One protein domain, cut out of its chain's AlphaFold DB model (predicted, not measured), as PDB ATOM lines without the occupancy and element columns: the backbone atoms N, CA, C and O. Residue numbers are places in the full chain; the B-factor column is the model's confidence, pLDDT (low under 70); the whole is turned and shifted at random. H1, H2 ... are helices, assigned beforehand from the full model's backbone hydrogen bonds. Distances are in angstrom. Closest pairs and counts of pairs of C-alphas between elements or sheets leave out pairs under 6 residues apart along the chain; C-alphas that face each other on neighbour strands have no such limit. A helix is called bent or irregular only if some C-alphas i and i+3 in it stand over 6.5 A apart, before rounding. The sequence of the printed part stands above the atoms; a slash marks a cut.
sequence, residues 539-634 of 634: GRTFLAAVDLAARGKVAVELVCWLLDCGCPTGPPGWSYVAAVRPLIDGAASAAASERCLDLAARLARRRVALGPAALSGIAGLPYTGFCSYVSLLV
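What this domain is: This is residues 539 to 634 of the 634 residues of the protein "Predicted protein" of Chlamydomonas reinhardtii (UniProt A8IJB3). Six helices form two roughly parallel rows of three, packed face to face: H1, H3 and H5 side by side in one row, H2, H4 and H6 in the other. The H3–H4 hairpin makes the core, with the H1–H2 hairpin on one side of it and H5 and H6 on the other, where H6 is steeply tilted to H5; the row of H2, H4 and H6 is the looser one. The printed part has 96 residues with six named helices, H1 to H6 in chain order, and no named strand; the class is all helix. It is compact, with a radius of gyration of the C-alphas of 11.9 A, and spans 35 by 27 by 21 A.

How they stand to each other: H1, residues 540 to 550, and H2, residues 556 to 564, touch and form a hairpin, opposite ways at a shallow tilt of 29 degrees; their closest C-alphas are those of Ala 549 and Val 556, 5.6 A apart. H1 touches H3, residues 574 to 584, the same way at a shallow tilt of 31 degrees, closest at the C-alphas of Asp 547 and Ala 578, 5.0 A apart. H3 and H4, residues 590 to 605, form a second hairpin at a shallow tilt of 18 degrees, opposite ways; the closest C-alphas, of Val 580 and Cys 596, are 5.5 A apart. H1, H3 and H4 are a bundle, three helices that touch one another. H4 is the hub, touching four helices. It touches H1 with residues 592 to 599 alone, at a steep tilt of 42 degrees; the closest C-alphas, of Ala 550 and Cys 596, are 5.0 A apart. H2 and H4 only just touch, with 3 pairs of C-alphas within 8 A, the closest those of Val 556 and Leu 599, 6.5 A apart. H5, residues 612 to 619, touches H3 at a shallow tilt of 19 degrees, the same way, closest at the C-alphas of Val 577 and Ala 614, 5.4 A apart. H6, residues 623 to 633, touches H4, closest at the C-alphas of Leu 597 and Tyr 629, 6.5 A apart. H1 and H2 are apart from H5 and H6. Every O i to N i+4 pair is within hydrogen-bond range in H1, H2, H4, H5 and H6; in H3 it is 5 of 7.

Where its parts are: H1 begins at C-alpha 540 (22.295, -28.457, 14.383) and is 14.9 A long; H2 is 12.8 A. H3 is 13.8 A long and irregular, C-alphas 579 and 582 being 7.5 A apart. H4, the longest, runs 22.7 A from C-alpha 590 (38.741, -11.796, 27.979). H5 is 10.5 A long, and H6, 15.5 A, ends at C-alpha 633 (46.873, -24.062, 15.654).

The domain as a whole: The C-alphas farthest apart, of Cys 565 and Tyr 623, are 35.1 A apart. The printed part has no cut and no long link. Its mean pLDDT is 71.8; 29 residues are under 70, among them 586 to 588 and 632 to 634, the last being the chain's end.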
ATOM      1  N   GLY A 539      23.593 -32.322  12.549       55.19
ATOM      2  CA  GLY A 539      24.484 -31.140  12.656       55.19
ATOM      3  C   GLY A 539      24.145 -30.017  13.647       55.19
ATOM      4  O   GLY A 539      24.981 -29.579  14.422       55.19
ATOM      5  N   ARG A 540      22.913 -29.528  13.612       61.25
ATOM      6  CA  ARG A 540      22.295 -28.457  14.383       61.25
ATOM      7  C   ARG A 540      22.395 -28.653  15.890       61.25
ATOM      8  O   ARG A 540      22.716 -27.686  16.564       61.25
ATOM      9  N   THR A 541      22.187 -29.861  16.412       61.69
ATOM     10  CA  THR A 541      22.324 -30.123  17.858       61.69
ATOM     11  C   THR A 541      23.765 -29.920  18.314       61.69
ATOM     12  O   THR A 541      24.016 -29.252  19.313       61.69
ATOM     13  N   PHE A 542      24.719 -30.414  17.520       73.38
ATOM     14  CA  PHE A 542      26.139 -30.200  17.763       73.38
ATOM     15  C   PHE A 542      26.503 -28.710  17.675       73.38
ATOM     16  O   PHE A 542      27.122 -28.165  18.581       73.38
ATOM     17  N   LEU A 543      26.050 -28.020  16.625       72.38
ATOM     18  CA  LEU A 543      26.311 -26.591  16.420       72.38
ATOM     19  C   LEU A 543      25.688 -25.699  17.508       72.38
ATOM     20  O   LEU A 543      26.303 -24.712  17.906       72.38
ATOM     21  N   ALA A 544      24.500 -26.043  18.010       69.75
ATOM     22  CA  ALA A 544      23.846 -25.329  19.105       69.75
ATOM     23  C   ALA A 544      24.594 -25.522  20.430       69.75
ATOM     24  O   ALA A 544      24.822 -24.549  21.147       69.75
ATOM     25  N   ALA A 545      25.037 -26.748  20.727       70.88
ATOM     26  CA  ALA A 545      25.871 -27.019  21.894       70.88
ATOM     27  C   ALA A 545      27.201 -26.246  21.829       70.88
ATOM     28  O   ALA A 545      27.625 -25.671  22.827       70.88
ATOM     29  N   VAL A 546      27.816 -26.162  20.643       78.44
ATOM     30  CA  VAL A 546      29.042 -25.386  20.408       78.44
ATOM     31  C   VAL A 546      28.826 -23.878  20.620       78.44
ATOM     32  O   VAL A 546      29.620 -23.262  21.327       78.44
ATOM     33  N   ASP A 547      27.759 -23.275  20.077       75.81
ATOM     34  CA  ASP A 547      27.454 -21.842  20.287       75.81
ATOM     35  C   ASP A 547      27.138 -21.537  21.764       75.81
ATOM     36  O   ASP A 547      27.585 -20.527  22.311       75.81
ATOM     37  N   LEU A 548      26.422 -22.431  22.452       73.44
ATOM     38  CA  LEU A 548      26.127 -22.280  23.878       73.44
ATOM     39  C   LEU A 548      27.380 -22.430  24.752       73.44
ATOM     40  O   LEU A 548      27.547 -21.650  25.694       73.44
ATOM     41  N   ALA A 549      28.274 -23.366  24.428       73.81
ATOM     42  CA  ALA A 549      29.554 -23.528  25.113       73.81
ATOM     43  C   ALA A 549      30.474 -22.316  24.894       73.81
ATOM     44  O   ALA A 549      31.048 -21.797  25.850       73.81
ATOM     45  N   ALA A 550      30.531 -21.782  23.669       74.38
ATOM     46  CA  ALA A 550      31.283 -20.566  23.348       74.38
ATOM     47  C   ALA A 550      30.784 -19.337  24.132       74.38
ATOM     48  O   ALA A 550      31.565 -18.481  24.546       74.38
ATOM     49  N   ARG A 551      29.476 -19.270  24.410       74.00
ATOM     50  CA  ARG A 551      28.861 -18.234  25.260       74.00
ATOM     51  C   ARG A 551      28.982 -18.516  26.764       74.00
ATOM     52  O   ARG A 551      28.437 -17.751  27.558       74.00
ATOM     53  N   GLY A 552      29.641 -19.606  27.165       69.38
ATOM     54  CA  GLY A 552      29.790 -20.022  28.563       69.38
ATOM     55  C   GLY A 552      28.486 -20.479  29.227       69.38
ATOM     56  O   GLY A 552      28.387 -20.472  30.451       69.38
ATOM     57  N   LYS A 553      27.465 -20.834  28.439       66.75
ATOM     58  CA  LYS A 553      26.154 -21.279  28.937       66.75
ATOM     59  C   LYS A 553      26.080 -22.789  29.168       66.75
ATOM     60  O   LYS A 553      25.151 -23.246  29.820       66.75
ATOM     61  N   VAL A 554      27.028 -23.540  28.611       65.44
ATOM     62  CA  VAL A 554      27.126 -25.002  28.671       65.44
ATOM     63  C   VAL A 554      28.603 -25.381  28.816       65.44
ATOM     64  O   VAL A 554      29.472 -24.644  28.348       65.44
ATOM     65  N   ALA A 555      28.894 -26.504  29.477       71.75
ATOM     66  CA  ALA A 555      30.258 -27.000  29.638       71.75
ATOM     67  C   ALA A 555      30.873 -27.438  28.295       71.75
ATOM     68  O   ALA A 555      30.212 -28.039  27.443       71.75
ATOM     69  N   VAL A 556      32.169 -27.179  28.113       71.94
ATOM     70  CA  VAL A 556      32.928 -27.594  26.918       71.94
ATOM     71  C   VAL A 556      32.985 -29.127  26.816       71.94
ATOM     72  O   VAL A 556      33.036 -29.702  25.728       71.94
ATOM     73  N   GLU A 557      32.903 -29.801  27.956       74.69
ATOM     74  CA  GLU A 557      32.885 -31.248  28.128       74.69
ATOM     75  C   GLU A 557      31.670 -31.896  27.451       74.69
ATOM     76  O   GLU A 557      31.820 -32.969  26.866       74.69
ATOM     77  N   LEU A 558      30.508 -31.229  27.433       65.31
ATOM     78  CA  LEU A 558      29.321 -31.722  26.726       65.31
ATOM     79  C   LEU A 558      29.560 -31.765  25.210       65.31
ATOM     80  O   LEU A 558      29.187 -32.726  24.541       65.31
ATOM     81  N   VAL A 559      30.240 -30.754  24.660       72.94
ATOM     82  CA  VAL A 559      30.599 -30.704  23.232       72.94
ATOM     83  C   VAL A 559      31.601 -31.807  22.880       72.94
ATOM     84  O   VAL A 559      31.454 -32.474  21.856       72.94
ATOM     85  N   CYS A 560      32.601 -32.036  23.734       75.00
ATOM     86  CA  CYS A 560      33.556 -33.134  23.570       75.00
ATOM     87  C   CYS A 560      32.870 -34.505  23.609       75.00
ATOM     88  O   CYS A 560      33.162 -35.352  22.769       75.00
ATOM     89  N   TRP A 561      31.934 -34.700  24.539       70.62
ATOM     90  CA  TRP A 561      31.166 -35.936  24.656       70.62
ATOM     91  C   TRP A 561      30.301 -36.193  23.415       70.62
ATOM     92  O   TRP A 561      30.319 -37.295  22.876       70.62
ATOM     93  N   LEU A 562      29.626 -35.166  22.882       67.19
ATOM     94  CA  LEU A 562      28.864 -35.290  21.634       67.19
ATOM     95  C   LEU A 562      29.754 -35.717  20.449       67.19
ATOM     96  O   LEU A 562      29.306 -36.503  19.612       67.19
ATOM     97  N   LEU A 563      31.009 -35.250  20.384       73.12
ATOM     98  CA  LEU A 563      31.978 -35.729  19.386       73.12
ATOM     99  C   LEU A 563      32.366 -37.195  19.604       73.12
ATOM    100  O   LEU A 563      32.418 -37.946  18.633       73.12
ATOM    101  N   ASP A 564      32.626 -37.602  20.850       73.12
ATOM    102  CA  ASP A 564      32.953 -38.994  21.192       73.12
ATOM    103  C   ASP A 564      31.813 -39.957  20.839       73.12
ATOM    104  O   ASP A 564      32.056 -41.080  20.403       73.12
ATOM    105  N   CYS A 565      30.565 -39.498  20.944       58.59
ATOM    106  CA  CYS A 565      29.376 -40.249  20.544       58.59
ATOM    107  C   CYS A 565      29.115 -40.261  19.026       58.59
ATOM    108  O   CYS A 565      28.071 -40.749  18.593       58.59
ATOM    109  N   GLY A 566      30.017 -39.709  18.208       64.62
ATOM    110  CA  GLY A 566      29.879 -39.699  16.752       64.62
ATOM    111  C   GLY A 566      28.774 -38.776  16.234       64.62
ATOM    112  O   GLY A 566      28.267 -38.998  15.132       64.62
ATOM    113  N   CYS A 567      28.378 -37.743  16.994       66.62
ATOM    114  CA  CYS A 567      27.383 -36.788  16.510       66.62
ATOM    115  C   CYS A 567      27.876 -36.102  15.226       66.62
ATOM    116  O   CYS A 567      29.006 -35.601  15.188       66.62
ATOM    117  N   PRO A 568      27.035 -36.007  14.179       71.25
ATOM    118  CA  PRO A 568      27.405 -35.298  12.966       71.25
ATOM    119  C   PRO A 568      27.678 -33.832  13.302       71.25
ATOM    120  O   PRO A 568      26.820 -33.139  13.848       71.25
ATOM    121  N   THR A 569      28.861 -33.343  12.940       72.62
ATOM    122  CA  THR A 569      29.337 -31.992  13.280       72.62
ATOM    123  C   THR A 569      28.710 -30.883  12.431       72.62
ATOM    124  O   THR A 569      28.995 -29.706  12.628       72.62
ATOM    125  N   GLY A 570      27.812 -31.244  11.510       70.50
ATOM    126  CA  GLY A 570      27.236 -30.331  10.529       70.50
ATOM    127  C   GLY A 570      28.152 -30.142   9.316       70.50
ATOM    128  O   GLY A 570      29.083 -30.924   9.114       70.50
ATOM    129  N   PRO A 571      27.875 -29.146   8.458       74.56
ATOM    130  CA  PRO A 571      28.719 -28.877   7.303       74.56
ATOM    131  C   PRO A 571      30.147 -28.493   7.742       74.56
ATOM    132  O   PRO A 571      30.305 -27.811   8.763       74.56
ATOM    133  N   PRO A 572      31.193 -28.876   6.984       71.25
ATOM    134  CA  PRO A 572      32.585 -28.623   7.351       71.25
ATOM    135  C   PRO A 572      32.832 -27.153   7.703       71.25
ATOM    136  O   PRO A 572      32.439 -26.246   6.966       71.25
ATOM    137  N   GLY A 573      33.492 -26.904   8.833       66.06
ATOM    138  CA  GLY A 573      33.831 -25.565   9.310       66.06
ATOM    139  C   GLY A 573      32.755 -24.823  10.112       66.06
ATOM    140  O   GLY A 573      33.089 -23.861  10.799       66.06
ATOM    141  N   TRP A 574      31.492 -25.258  10.114       73.44
ATOM    142  CA  TRP A 574      30.429 -24.531  10.825       73.44
ATOM    143  C   TRP A 574      30.573 -24.583  12.347       73.44
ATOM    144  O   TRP A 574      30.229 -23.616  13.022       73.44
ATOM    145  N   SER A 575      31.148 -25.656  12.889       78.31
ATOM    146  CA  SER A 575      31.442 -25.772  14.323       78.31
ATOM    147  C   SER A 575      32.504 -24.774  14.769       78.31
ATOM    148  O   SER A 575      32.410 -24.221  15.855       78.31
ATOM    149  N   TYR A 576      33.478 -24.470  13.912       74.19
ATOM    150  CA  TYR A 576      34.466 -23.431  14.197       74.19
ATOM    151  C   TYR A 576      33.846 -22.041  14.118       74.19
ATOM    152  O   TYR A 576      34.083 -21.220  14.995       74.19
ATOM    153  N   VAL A 577      32.989 -21.792  13.125       74.31
ATOM    154  CA  VAL A 577      32.246 -20.528  13.049       74.31
ATOM    155  C   VAL A 577      31.382 -20.346  14.296       74.31
ATOM    156  O   VAL A 577      31.428 -19.282  14.895       74.31
ATOM    157  N   ALA A 578      30.656 -21.375  14.738       74.75
ATOM    158  CA  ALA A 578      29.850 -21.326  15.959       74.75
ATOM    159  C   ALA A 578      30.702 -21.115  17.224       74.75
ATOM    160  O   ALA A 578      30.326 -20.315  18.078       74.75
ATOM    161  N   ALA A 579      31.864 -21.771  17.324       76.31
ATOM    162  CA  ALA A 579      32.760 -21.659  18.475       76.31
ATOM    163  C   ALA A 579      33.376 -20.259  18.622       76.31
ATOM    164  O   ALA A 579      33.645 -19.814  19.731       76.31
ATOM    165  N   VAL A 580      33.607 -19.569  17.505       74.62
ATOM    166  CA  VAL A 580      34.337 -18.292  17.463       74.62
ATOM    167  C   VAL A 580      33.384 -17.108  17.193       74.62
ATOM    168  O   VAL A 580      33.762 -15.949  17.319       74.62
ATOM    169  N   ARG A 581      32.099 -17.358  16.911       76.81
ATOM    170  CA  ARG A 581      31.075 -16.324  16.668       76.81
ATOM    171  C   ARG A 581      31.000 -15.233  17.747       76.81
ATOM    172  O   ARG A 581      30.931 -14.067  17.366       76.81
ATOM    173  N   PRO A 582      31.088 -15.536  19.058       75.44
ATOM    174  CA  PRO A 582      31.082 -14.493  20.086       75.44
ATOM    175  C   PRO A 582      32.265 -13.511  19.991       75.44
ATOM    176  O   PRO A 582      32.131 -12.359  20.402       75.44
ATOM    177  N   LEU A 583      33.403 -13.953  19.438       71.44
ATOM    178  CA  LEU A 583      34.571 -13.106  19.170       71.44
ATOM    179  C   LEU A 583      34.348 -12.204  17.949       71.44
ATOM    180  O   LEU A 583      34.737 -11.039  17.976       71.44
ATOM    181  N   ILE A 584      33.707 -12.730  16.900       69.56
ATOM    182  CA  ILE A 584      33.373 -11.987  15.670       69.56
ATOM    183  C   ILE A 584      32.356 -10.881  15.970       69.56
ATOM    184  O   ILE A 584      32.497  -9.758  15.493       69.56
ATOM    185  N   ASP A 585      31.368 -11.177  16.814       72.56
ATOM    186  CA  ASP A 585      30.309 -10.236  17.188       72.56
ATOM    187  C   ASP A 585      30.807  -9.117  18.138       72.56
ATOM    188  O   ASP A 585      30.021  -8.267  18.559       72.56
ATOM    189  N   GLY A 586      32.100  -9.101  18.506       63.72
ATOM    190  CA  GLY A 586      32.712  -8.070  19.359       63.72
ATOM    191  C   GLY A 586      32.209  -8.064  20.808       63.72
ATOM    192  O   GLY A 586      32.447  -7.108  21.542       63.72
ATOM    193  N   ALA A 587      31.505  -9.118  21.227       53.16
ATOM    194  CA  ALA A 587      30.771  -9.186  22.493       53.16
ATOM    195  C   ALA A 587      31.493  -9.992  23.592       53.16
ATOM    196  O   ALA A 587      30.928 -10.234  24.660       53.16
ATOM    197  N   ALA A 588      32.721 -10.449  23.340       59.78
ATOM    198  CA  ALA A 588      33.441 -11.352  24.231       59.78
ATOM    199  C   ALA A 588      34.327 -10.604  25.245       59.78
ATOM    200  O   ALA A 588      35.219  -9.841  24.878       59.78
ATOM    201  N   SER A 589      34.118 -10.868  26.538       71.38
ATOM    202  CA  SER A 589      35.096 -10.553  27.589       71.38
ATOM    203  C   SER A 589      36.367 -11.401  27.422       71.38
ATOM    204  O   SER A 589      36.324 -12.441  26.769       71.38
ATOM    205  N   ALA A 590      37.486 -11.029  28.057       70.69
ATOM    206  CA  ALA A 590      38.741 -11.796  27.979       70.69
ATOM    207  C   ALA A 590      38.556 -13.297  28.309       70.69
ATOM    208  O   ALA A 590      39.045 -14.158  27.583       70.69
ATOM    209  N   ALA A 591      37.740 -13.609  29.322       70.25
ATOM    210  CA  ALA A 591      37.392 -14.984  29.691       70.25
ATOM    211  C   ALA A 591      36.482 -15.691  28.664       70.25
ATOM    212  O   ALA A 591      36.477 -16.915  28.558       70.25
ATOM    213  N   ALA A 592      35.651 -14.958  27.918       69.75
ATOM    214  CA  ALA A 592      34.882 -15.529  26.808       69.75
ATOM    215  C   ALA A 592      35.786 -15.812  25.599       69.75
ATOM    216  O   ALA A 592      35.632 -16.850  24.960       69.75
ATOM    217  N   SER A 593      36.770 -14.947  25.342       73.81
ATOM    218  CA  SER A 593      37.764 -15.133  24.285       73.81
ATOM    219  C   SER A 593      38.614 -16.381  24.502       73.81
ATOM    220  O   SER A 593      38.750 -17.193  23.591       73.81
ATOM    221  N   GLU A 594      39.119 -16.580  25.720       77.44
ATOM    222  CA  GLU A 594      39.905 -17.764  26.084       77.44
ATOM    223  C   GLU A 594      39.094 -19.061  25.938       77.44
ATOM    224  O   GLU A 594      39.577 -20.035  25.364       77.44
ATOM    225  N   ARG A 595      37.817 -19.052  26.341       77.44
ATOM    226  CA  ARG A 595      36.907 -20.199  26.173       77.44
ATOM    227  C   ARG A 595      36.592 -20.516  24.714       77.44
ATOM    228  O   ARG A 595      36.572 -21.687  24.344       77.44
ATOM    229  N   CYS A 596      36.361 -19.502  23.881       77.75
ATOM    230  CA  CYS A 596      36.142 -19.699  22.445       77.75
ATOM    231  C   CYS A 596      37.383 -20.313  21.774       77.75
ATOM    232  O   CYS A 596      37.258 -21.196  20.922       77.75
ATOM    233  N   LEU A 597      38.580 -19.880  22.190       78.88
ATOM    234  CA  LEU A 597      39.854 -20.402  21.697       78.88
ATOM    235  C   LEU A 597      40.135 -21.832  22.195       78.88
ATOM    236  O   LEU A 597      40.501 -22.671  21.373       78.88
ATOM    237  N   ASP A 598      39.898 -22.155  23.474       80.69
ATOM    238  CA  ASP A 598      40.027 -23.529  24.004       80.69
ATOM    239  C   ASP A 598      39.039 -24.490  23.327       80.69
ATOM    240  O   ASP A 598      39.404 -25.589  22.902       80.69
ATOM    241  N   LEU A 599      37.790 -24.058  23.129       81.38
ATOM    242  CA  LEU A 599      36.783 -24.845  22.421       81.38
ATOM    243  C   LEU A 599      37.230 -25.141  20.982       81.38
ATOM    244  O   LEU A 599      37.202 -26.294  20.550       81.38
ATOM    245  N   ALA A 600      37.709 -24.132  20.251       78.50
ATOM    246  CA  ALA A 600      38.206 -24.326  18.894       78.50
ATOM    247  C   ALA A 600      39.473 -25.210  18.845       78.50
ATOM    248  O   ALA A 600      39.598 -26.043  17.941       78.50
ATOM    249  N   ALA A 601      40.361 -25.109  19.843       77.94
ATOM    250  CA  ALA A 601      41.520 -25.987  20.011       77.94
ATOM    251  C   ALA A 601      41.104 -27.456  20.148       77.94
ATOM    252  O   ALA A 601      41.660 -28.344  19.498       77.94
ATOM    253  N   ARG A 602      40.106 -27.729  20.993       81.00
ATOM    254  CA  ARG A 602      39.606 -29.086  21.251       81.00
ATOM    255  C   ARG A 602      38.910 -29.681  20.031       81.00
ATOM    256  O   ARG A 602      39.117 -30.862  19.744       81.00
ATOM    257  N   LEU A 603      38.164 -28.873  19.272       82.44
ATOM    258  CA  LEU A 603      37.604 -29.286  17.978       82.44
ATOM    259  C   LEU A 603      38.719 -29.672  16.986       82.44
ATOM    260  O   LEU A 603      38.617 -30.703  16.319       82.44
ATOM    261  N   ALA A 604      39.813 -28.898  16.933       78.56
ATOM    262  CA  ALA A 604      40.967 -29.178  16.068       78.56
ATOM    263  C   ALA A 604      41.710 -30.460  16.462       78.56
ATOM    264  O   ALA A 604      41.951 -31.313  15.606       78.56
ATOM    265  N   ARG A 605      41.982 -30.669  17.758       81.19
ATOM    266  CA  ARG A 605      42.607 -31.911  18.254       81.19
ATOM    267  C   ARG A 605      41.781 -33.157  17.929       81.19
ATOM    268  O   ARG A 605      42.341 -34.223  17.692       81.19
ATOM    269  N   ARG A 606      40.455 -33.016  17.868       80.06
ATOM    270  CA  ARG A 606      39.505 -34.085  17.522       80.06
ATOM    271  C   ARG A 606      39.240 -34.209  16.016       80.06
ATOM    272  O   ARG A 606      38.316 -34.912  15.619       80.06
ATOM    273  N   ARG A 607      40.068 -33.572  15.175       80.31
ATOM    274  CA  ARG A 607      40.037 -33.652  13.702       80.31
ATOM    275  C   ARG A 607      38.699 -33.242  13.075       80.31
ATOM    276  O   ARG A 607      38.335 -33.745  12.012       80.31
ATOM    277  N   VAL A 608      37.964 -32.319  13.696       80.06
ATOM    278  CA  VAL A 608      36.779 -31.730  13.057       80.06
ATOM    279  C   VAL A 608      37.236 -30.940  11.828       80.06
ATOM    280  O   VAL A 608      38.165 -30.140  11.902       80.06
ATOM    281  N   ALA A 609      36.613 -31.177  10.673       75.94
ATOM    282  CA  ALA A 609      37.066 -30.588   9.416       75.94
ATOM    283  C   ALA A 609      36.934 -29.053   9.415       75.94
ATOM    284  O   ALA A 609      35.835 -28.505   9.563       75.94
ATOM    285  N   LEU A 610      38.055 -28.364   9.181       73.62
ATOM    286  CA  LEU A 610      38.109 -26.938   8.862       73.62
ATOM    287  C   LEU A 610      37.648 -26.736   7.413       73.62
ATOM    288  O   LEU A 610      38.361 -27.053   6.466       73.62
ATOM    289  N   GLY A 611      36.422 -26.248   7.237       75.94
ATOM    290  CA  GLY A 611      35.888 -25.887   5.924       75.94
ATOM    291  C   GLY A 611      36.222 -24.443   5.519       75.94
ATOM    292  O   GLY A 611      36.583 -23.631   6.373       75.94
ATOM    293  N   PRO A 612      36.010 -24.064   4.246       69.88
ATOM    294  CA  PRO A 612      36.232 -22.696   3.753       69.88
ATOM    295  C   PRO A 612      35.459 -21.625   4.541       69.88
ATOM    296  O   PRO A 612      35.953 -20.521   4.752       69.88
ATOM    297  N   ALA A 613      34.267 -21.973   5.039       66.56
ATOM    298  CA  ALA A 613      33.459 -21.103   5.894       66.56
ATOM    299  C   ALA A 613      34.134 -20.802   7.244       66.56
ATOM    300  O   ALA A 613      34.033 -19.681   7.739       66.56
ATOM    301  N   ALA A 614      34.866 -21.770   7.813       66.38
ATOM    302  CA  ALA A 614      35.658 -21.541   9.017       66.38
ATOM    303  C   ALA A 614      36.796 -20.565   8.736       66.38
ATOM    304  O   ALA A 614      36.954 -19.609   9.481       66.38
ATOM    305  N   LEU A 615      37.535 -20.758   7.637       73.75
ATOM    306  CA  LEU A 615      38.639 -19.871   7.259       73.75
ATOM    307  C   LEU A 615      38.165 -18.429   7.044       73.75
ATOM    308  O   LEU A 615      38.817 -17.502   7.511       73.75
ATOM    309  N   SER A 616      37.000 -18.238   6.417       72.69
ATOM    310  CA  SER A 616      36.395 -16.911   6.263       72.69
ATOM    311  C   SER A 616      35.958 -16.294   7.596       72.69
ATOM    312  O   SER A 616      36.101 -15.089   7.771       72.69
ATOM    313  N   GLY A 617      35.426 -17.091   8.530       67.50
ATOM    314  CA  GLY A 617      35.053 -16.614   9.865       67.50
ATOM    315  C   GLY A 617      36.270 -16.264  10.726       67.50
ATOM    316  O   GLY A 617      36.278 -15.236  11.392       67.50
ATOM    317  N   ILE A 618      37.324 -17.080  10.651       70.25
ATOM    318  CA  ILE A 618      38.606 -16.863  11.333       70.25
ATOM    319  C   ILE A 618      39.298 -15.613  10.777       70.25
ATOM    320  O   ILE A 618      39.775 -14.789  11.549       70.25
ATOM    321  N   ALA A 619      39.297 -15.420   9.455       73.62
ATOM    322  CA  ALA A 619      39.832 -14.215   8.817       73.62
ATOM    323  C   ALA A 619      39.058 -12.935   9.189       73.62
ATOM    324  O   ALA A 619      39.600 -11.840   9.070       73.62
ATOM    325  N   GLY A 620      37.809 -13.067   9.647       71.06
ATOM    326  CA  GLY A 620      36.994 -11.968  10.162       71.06
ATOM    327  C   GLY A 620      37.275 -11.594  11.621       71.06
ATOM    328  O   GLY A 620      36.628 -10.684  12.137       71.06
ATOM    329  N   LEU A 621      38.199 -12.279  12.306       72.00
ATOM    330  CA  LEU A 621      38.551 -11.956  13.687       72.00
ATOM    331  C   LEU A 621      39.355 -10.651  13.782       72.00
ATOM    332  O   LEU A 621      40.150 -10.343  12.892       72.00
ATOM    333  N   PRO A 622      39.237  -9.915  14.904       74.12
ATOM    334  CA  PRO A 622      40.175  -8.845  15.228       74.12
ATOM    335  C   PRO A 622      41.616  -9.365  15.191       74.12
ATOM    336  O   PRO A 622      41.862 -10.502  15.587       74.12
ATOM    337  N   TYR A 623      42.578  -8.528  14.786       73.62
ATOM    338  CA  TYR A 623      43.987  -8.917  14.600       73.62
ATOM    339  C   TYR A 623      44.569  -9.713  15.780       73.62
ATOM    340  O   TYR A 623      45.226 -10.730  15.588       73.62
ATOM    341  N   THR A 624      44.272  -9.305  17.015       69.75
ATOM    342  CA  THR A 624      44.706 -10.010  18.229       69.75
ATOM    343  C   THR A 624      44.064 -11.392  18.370       69.75
ATOM    344  O   THR A 624      44.764 -12.355  18.662       69.75
ATOM    345  N   GLY A 625      42.762 -11.519  18.098       67.69
ATOM    346  CA  GLY A 625      42.048 -12.798  18.102       67.69
ATOM    347  C   GLY A 625      42.497 -13.735  16.978       67.69
ATOM    348  O   GLY A 625      42.635 -14.935  17.205       67.69
ATOM    349  N   PHE A 626      42.794 -13.190  15.797       74.06
ATOM    350  CA  PHE A 626      43.366 -13.936  14.678       74.06
ATOM    351  C   PHE A 626      44.759 -14.480  15.023       74.06
ATOM    352  O   PHE A 626      44.996 -15.678  14.888       74.06
ATOM    353  N   CYS A 627      45.658 -13.637  15.542       73.12
ATOM    354  CA  CYS A 627      46.998 -14.052  15.955       73.12
ATOM    355  C   CYS A 627      46.960 -15.116  17.061       73.12
ATOM    356  O   CYS A 627      47.662 -16.115  16.957       73.12
ATOM    357  N   SER A 628      46.113 -14.955  18.085       68.75
ATOM    358  CA  SER A 628      45.954 -15.963  19.144       68.75
ATOM    359  C   SER A 628      45.413 -17.294  18.621       68.75
ATOM    360  O   SER A 628      45.847 -18.344  19.080       68.75
ATOM    361  N   TYR A 629      44.496 -17.263  17.652       65.31
ATOM    362  CA  TYR A 629      43.967 -18.472  17.026       65.31
ATOM    363  C   TYR A 629      45.022 -19.192  16.172       65.31
ATOM    364  O   TYR A 629      45.174 -20.407  16.279       65.31
ATOM    365  N   VAL A 630      45.788 -18.452  15.362       72.31
ATOM    366  CA  VAL A 630      46.865 -19.016  14.530       72.31
ATOM    367  C   VAL A 630      47.985 -19.596  15.397       72.31
ATOM    368  O   VAL A 630      48.393 -20.727  15.156       72.31
ATOM    369  N   SER A 631      48.420 -18.892  16.446       72.31
ATOM    370  CA  SER A 631      49.434 -19.387  17.391       72.31
ATOM    371  C   SER A 631      49.004 -20.620  18.184       72.31
ATOM    372  O   SER A 631      49.845 -21.275  18.779       72.31
ATOM    373  N   LEU A 632      47.701 -20.899  18.249       62.94
ATOM    374  CA  LEU A 632      47.144 -22.056  18.941       62.94
ATOM    375  C   LEU A 632      46.939 -23.259  17.999       62.94
ATOM    376  O   LEU A 632      46.800 -24.390  18.466       62.94
ATOM    377  N   LEU A 633      46.896 -23.020  16.683       62.03
ATOM    378  CA  LEU A 633      46.873 -24.062  15.654       62.03
ATOM    379  C   LEU A 633      48.272 -24.558  15.265       62.03
ATOM    380  O   LEU A 633      48.398 -25.723  14.882       62.03
ATOM    381  N   VAL A 634      49.267 -23.668  15.297       66.19
ATOM    382  CA  VAL A 634      50.701 -23.994  15.177       66.19
ATOM    383  C   VAL A 634      51.158 -24.691  16.451       66.19
ATOM    384  O   VAL A 634      51.882 -25.703  16.318       66.19
TER     385      VAL A 634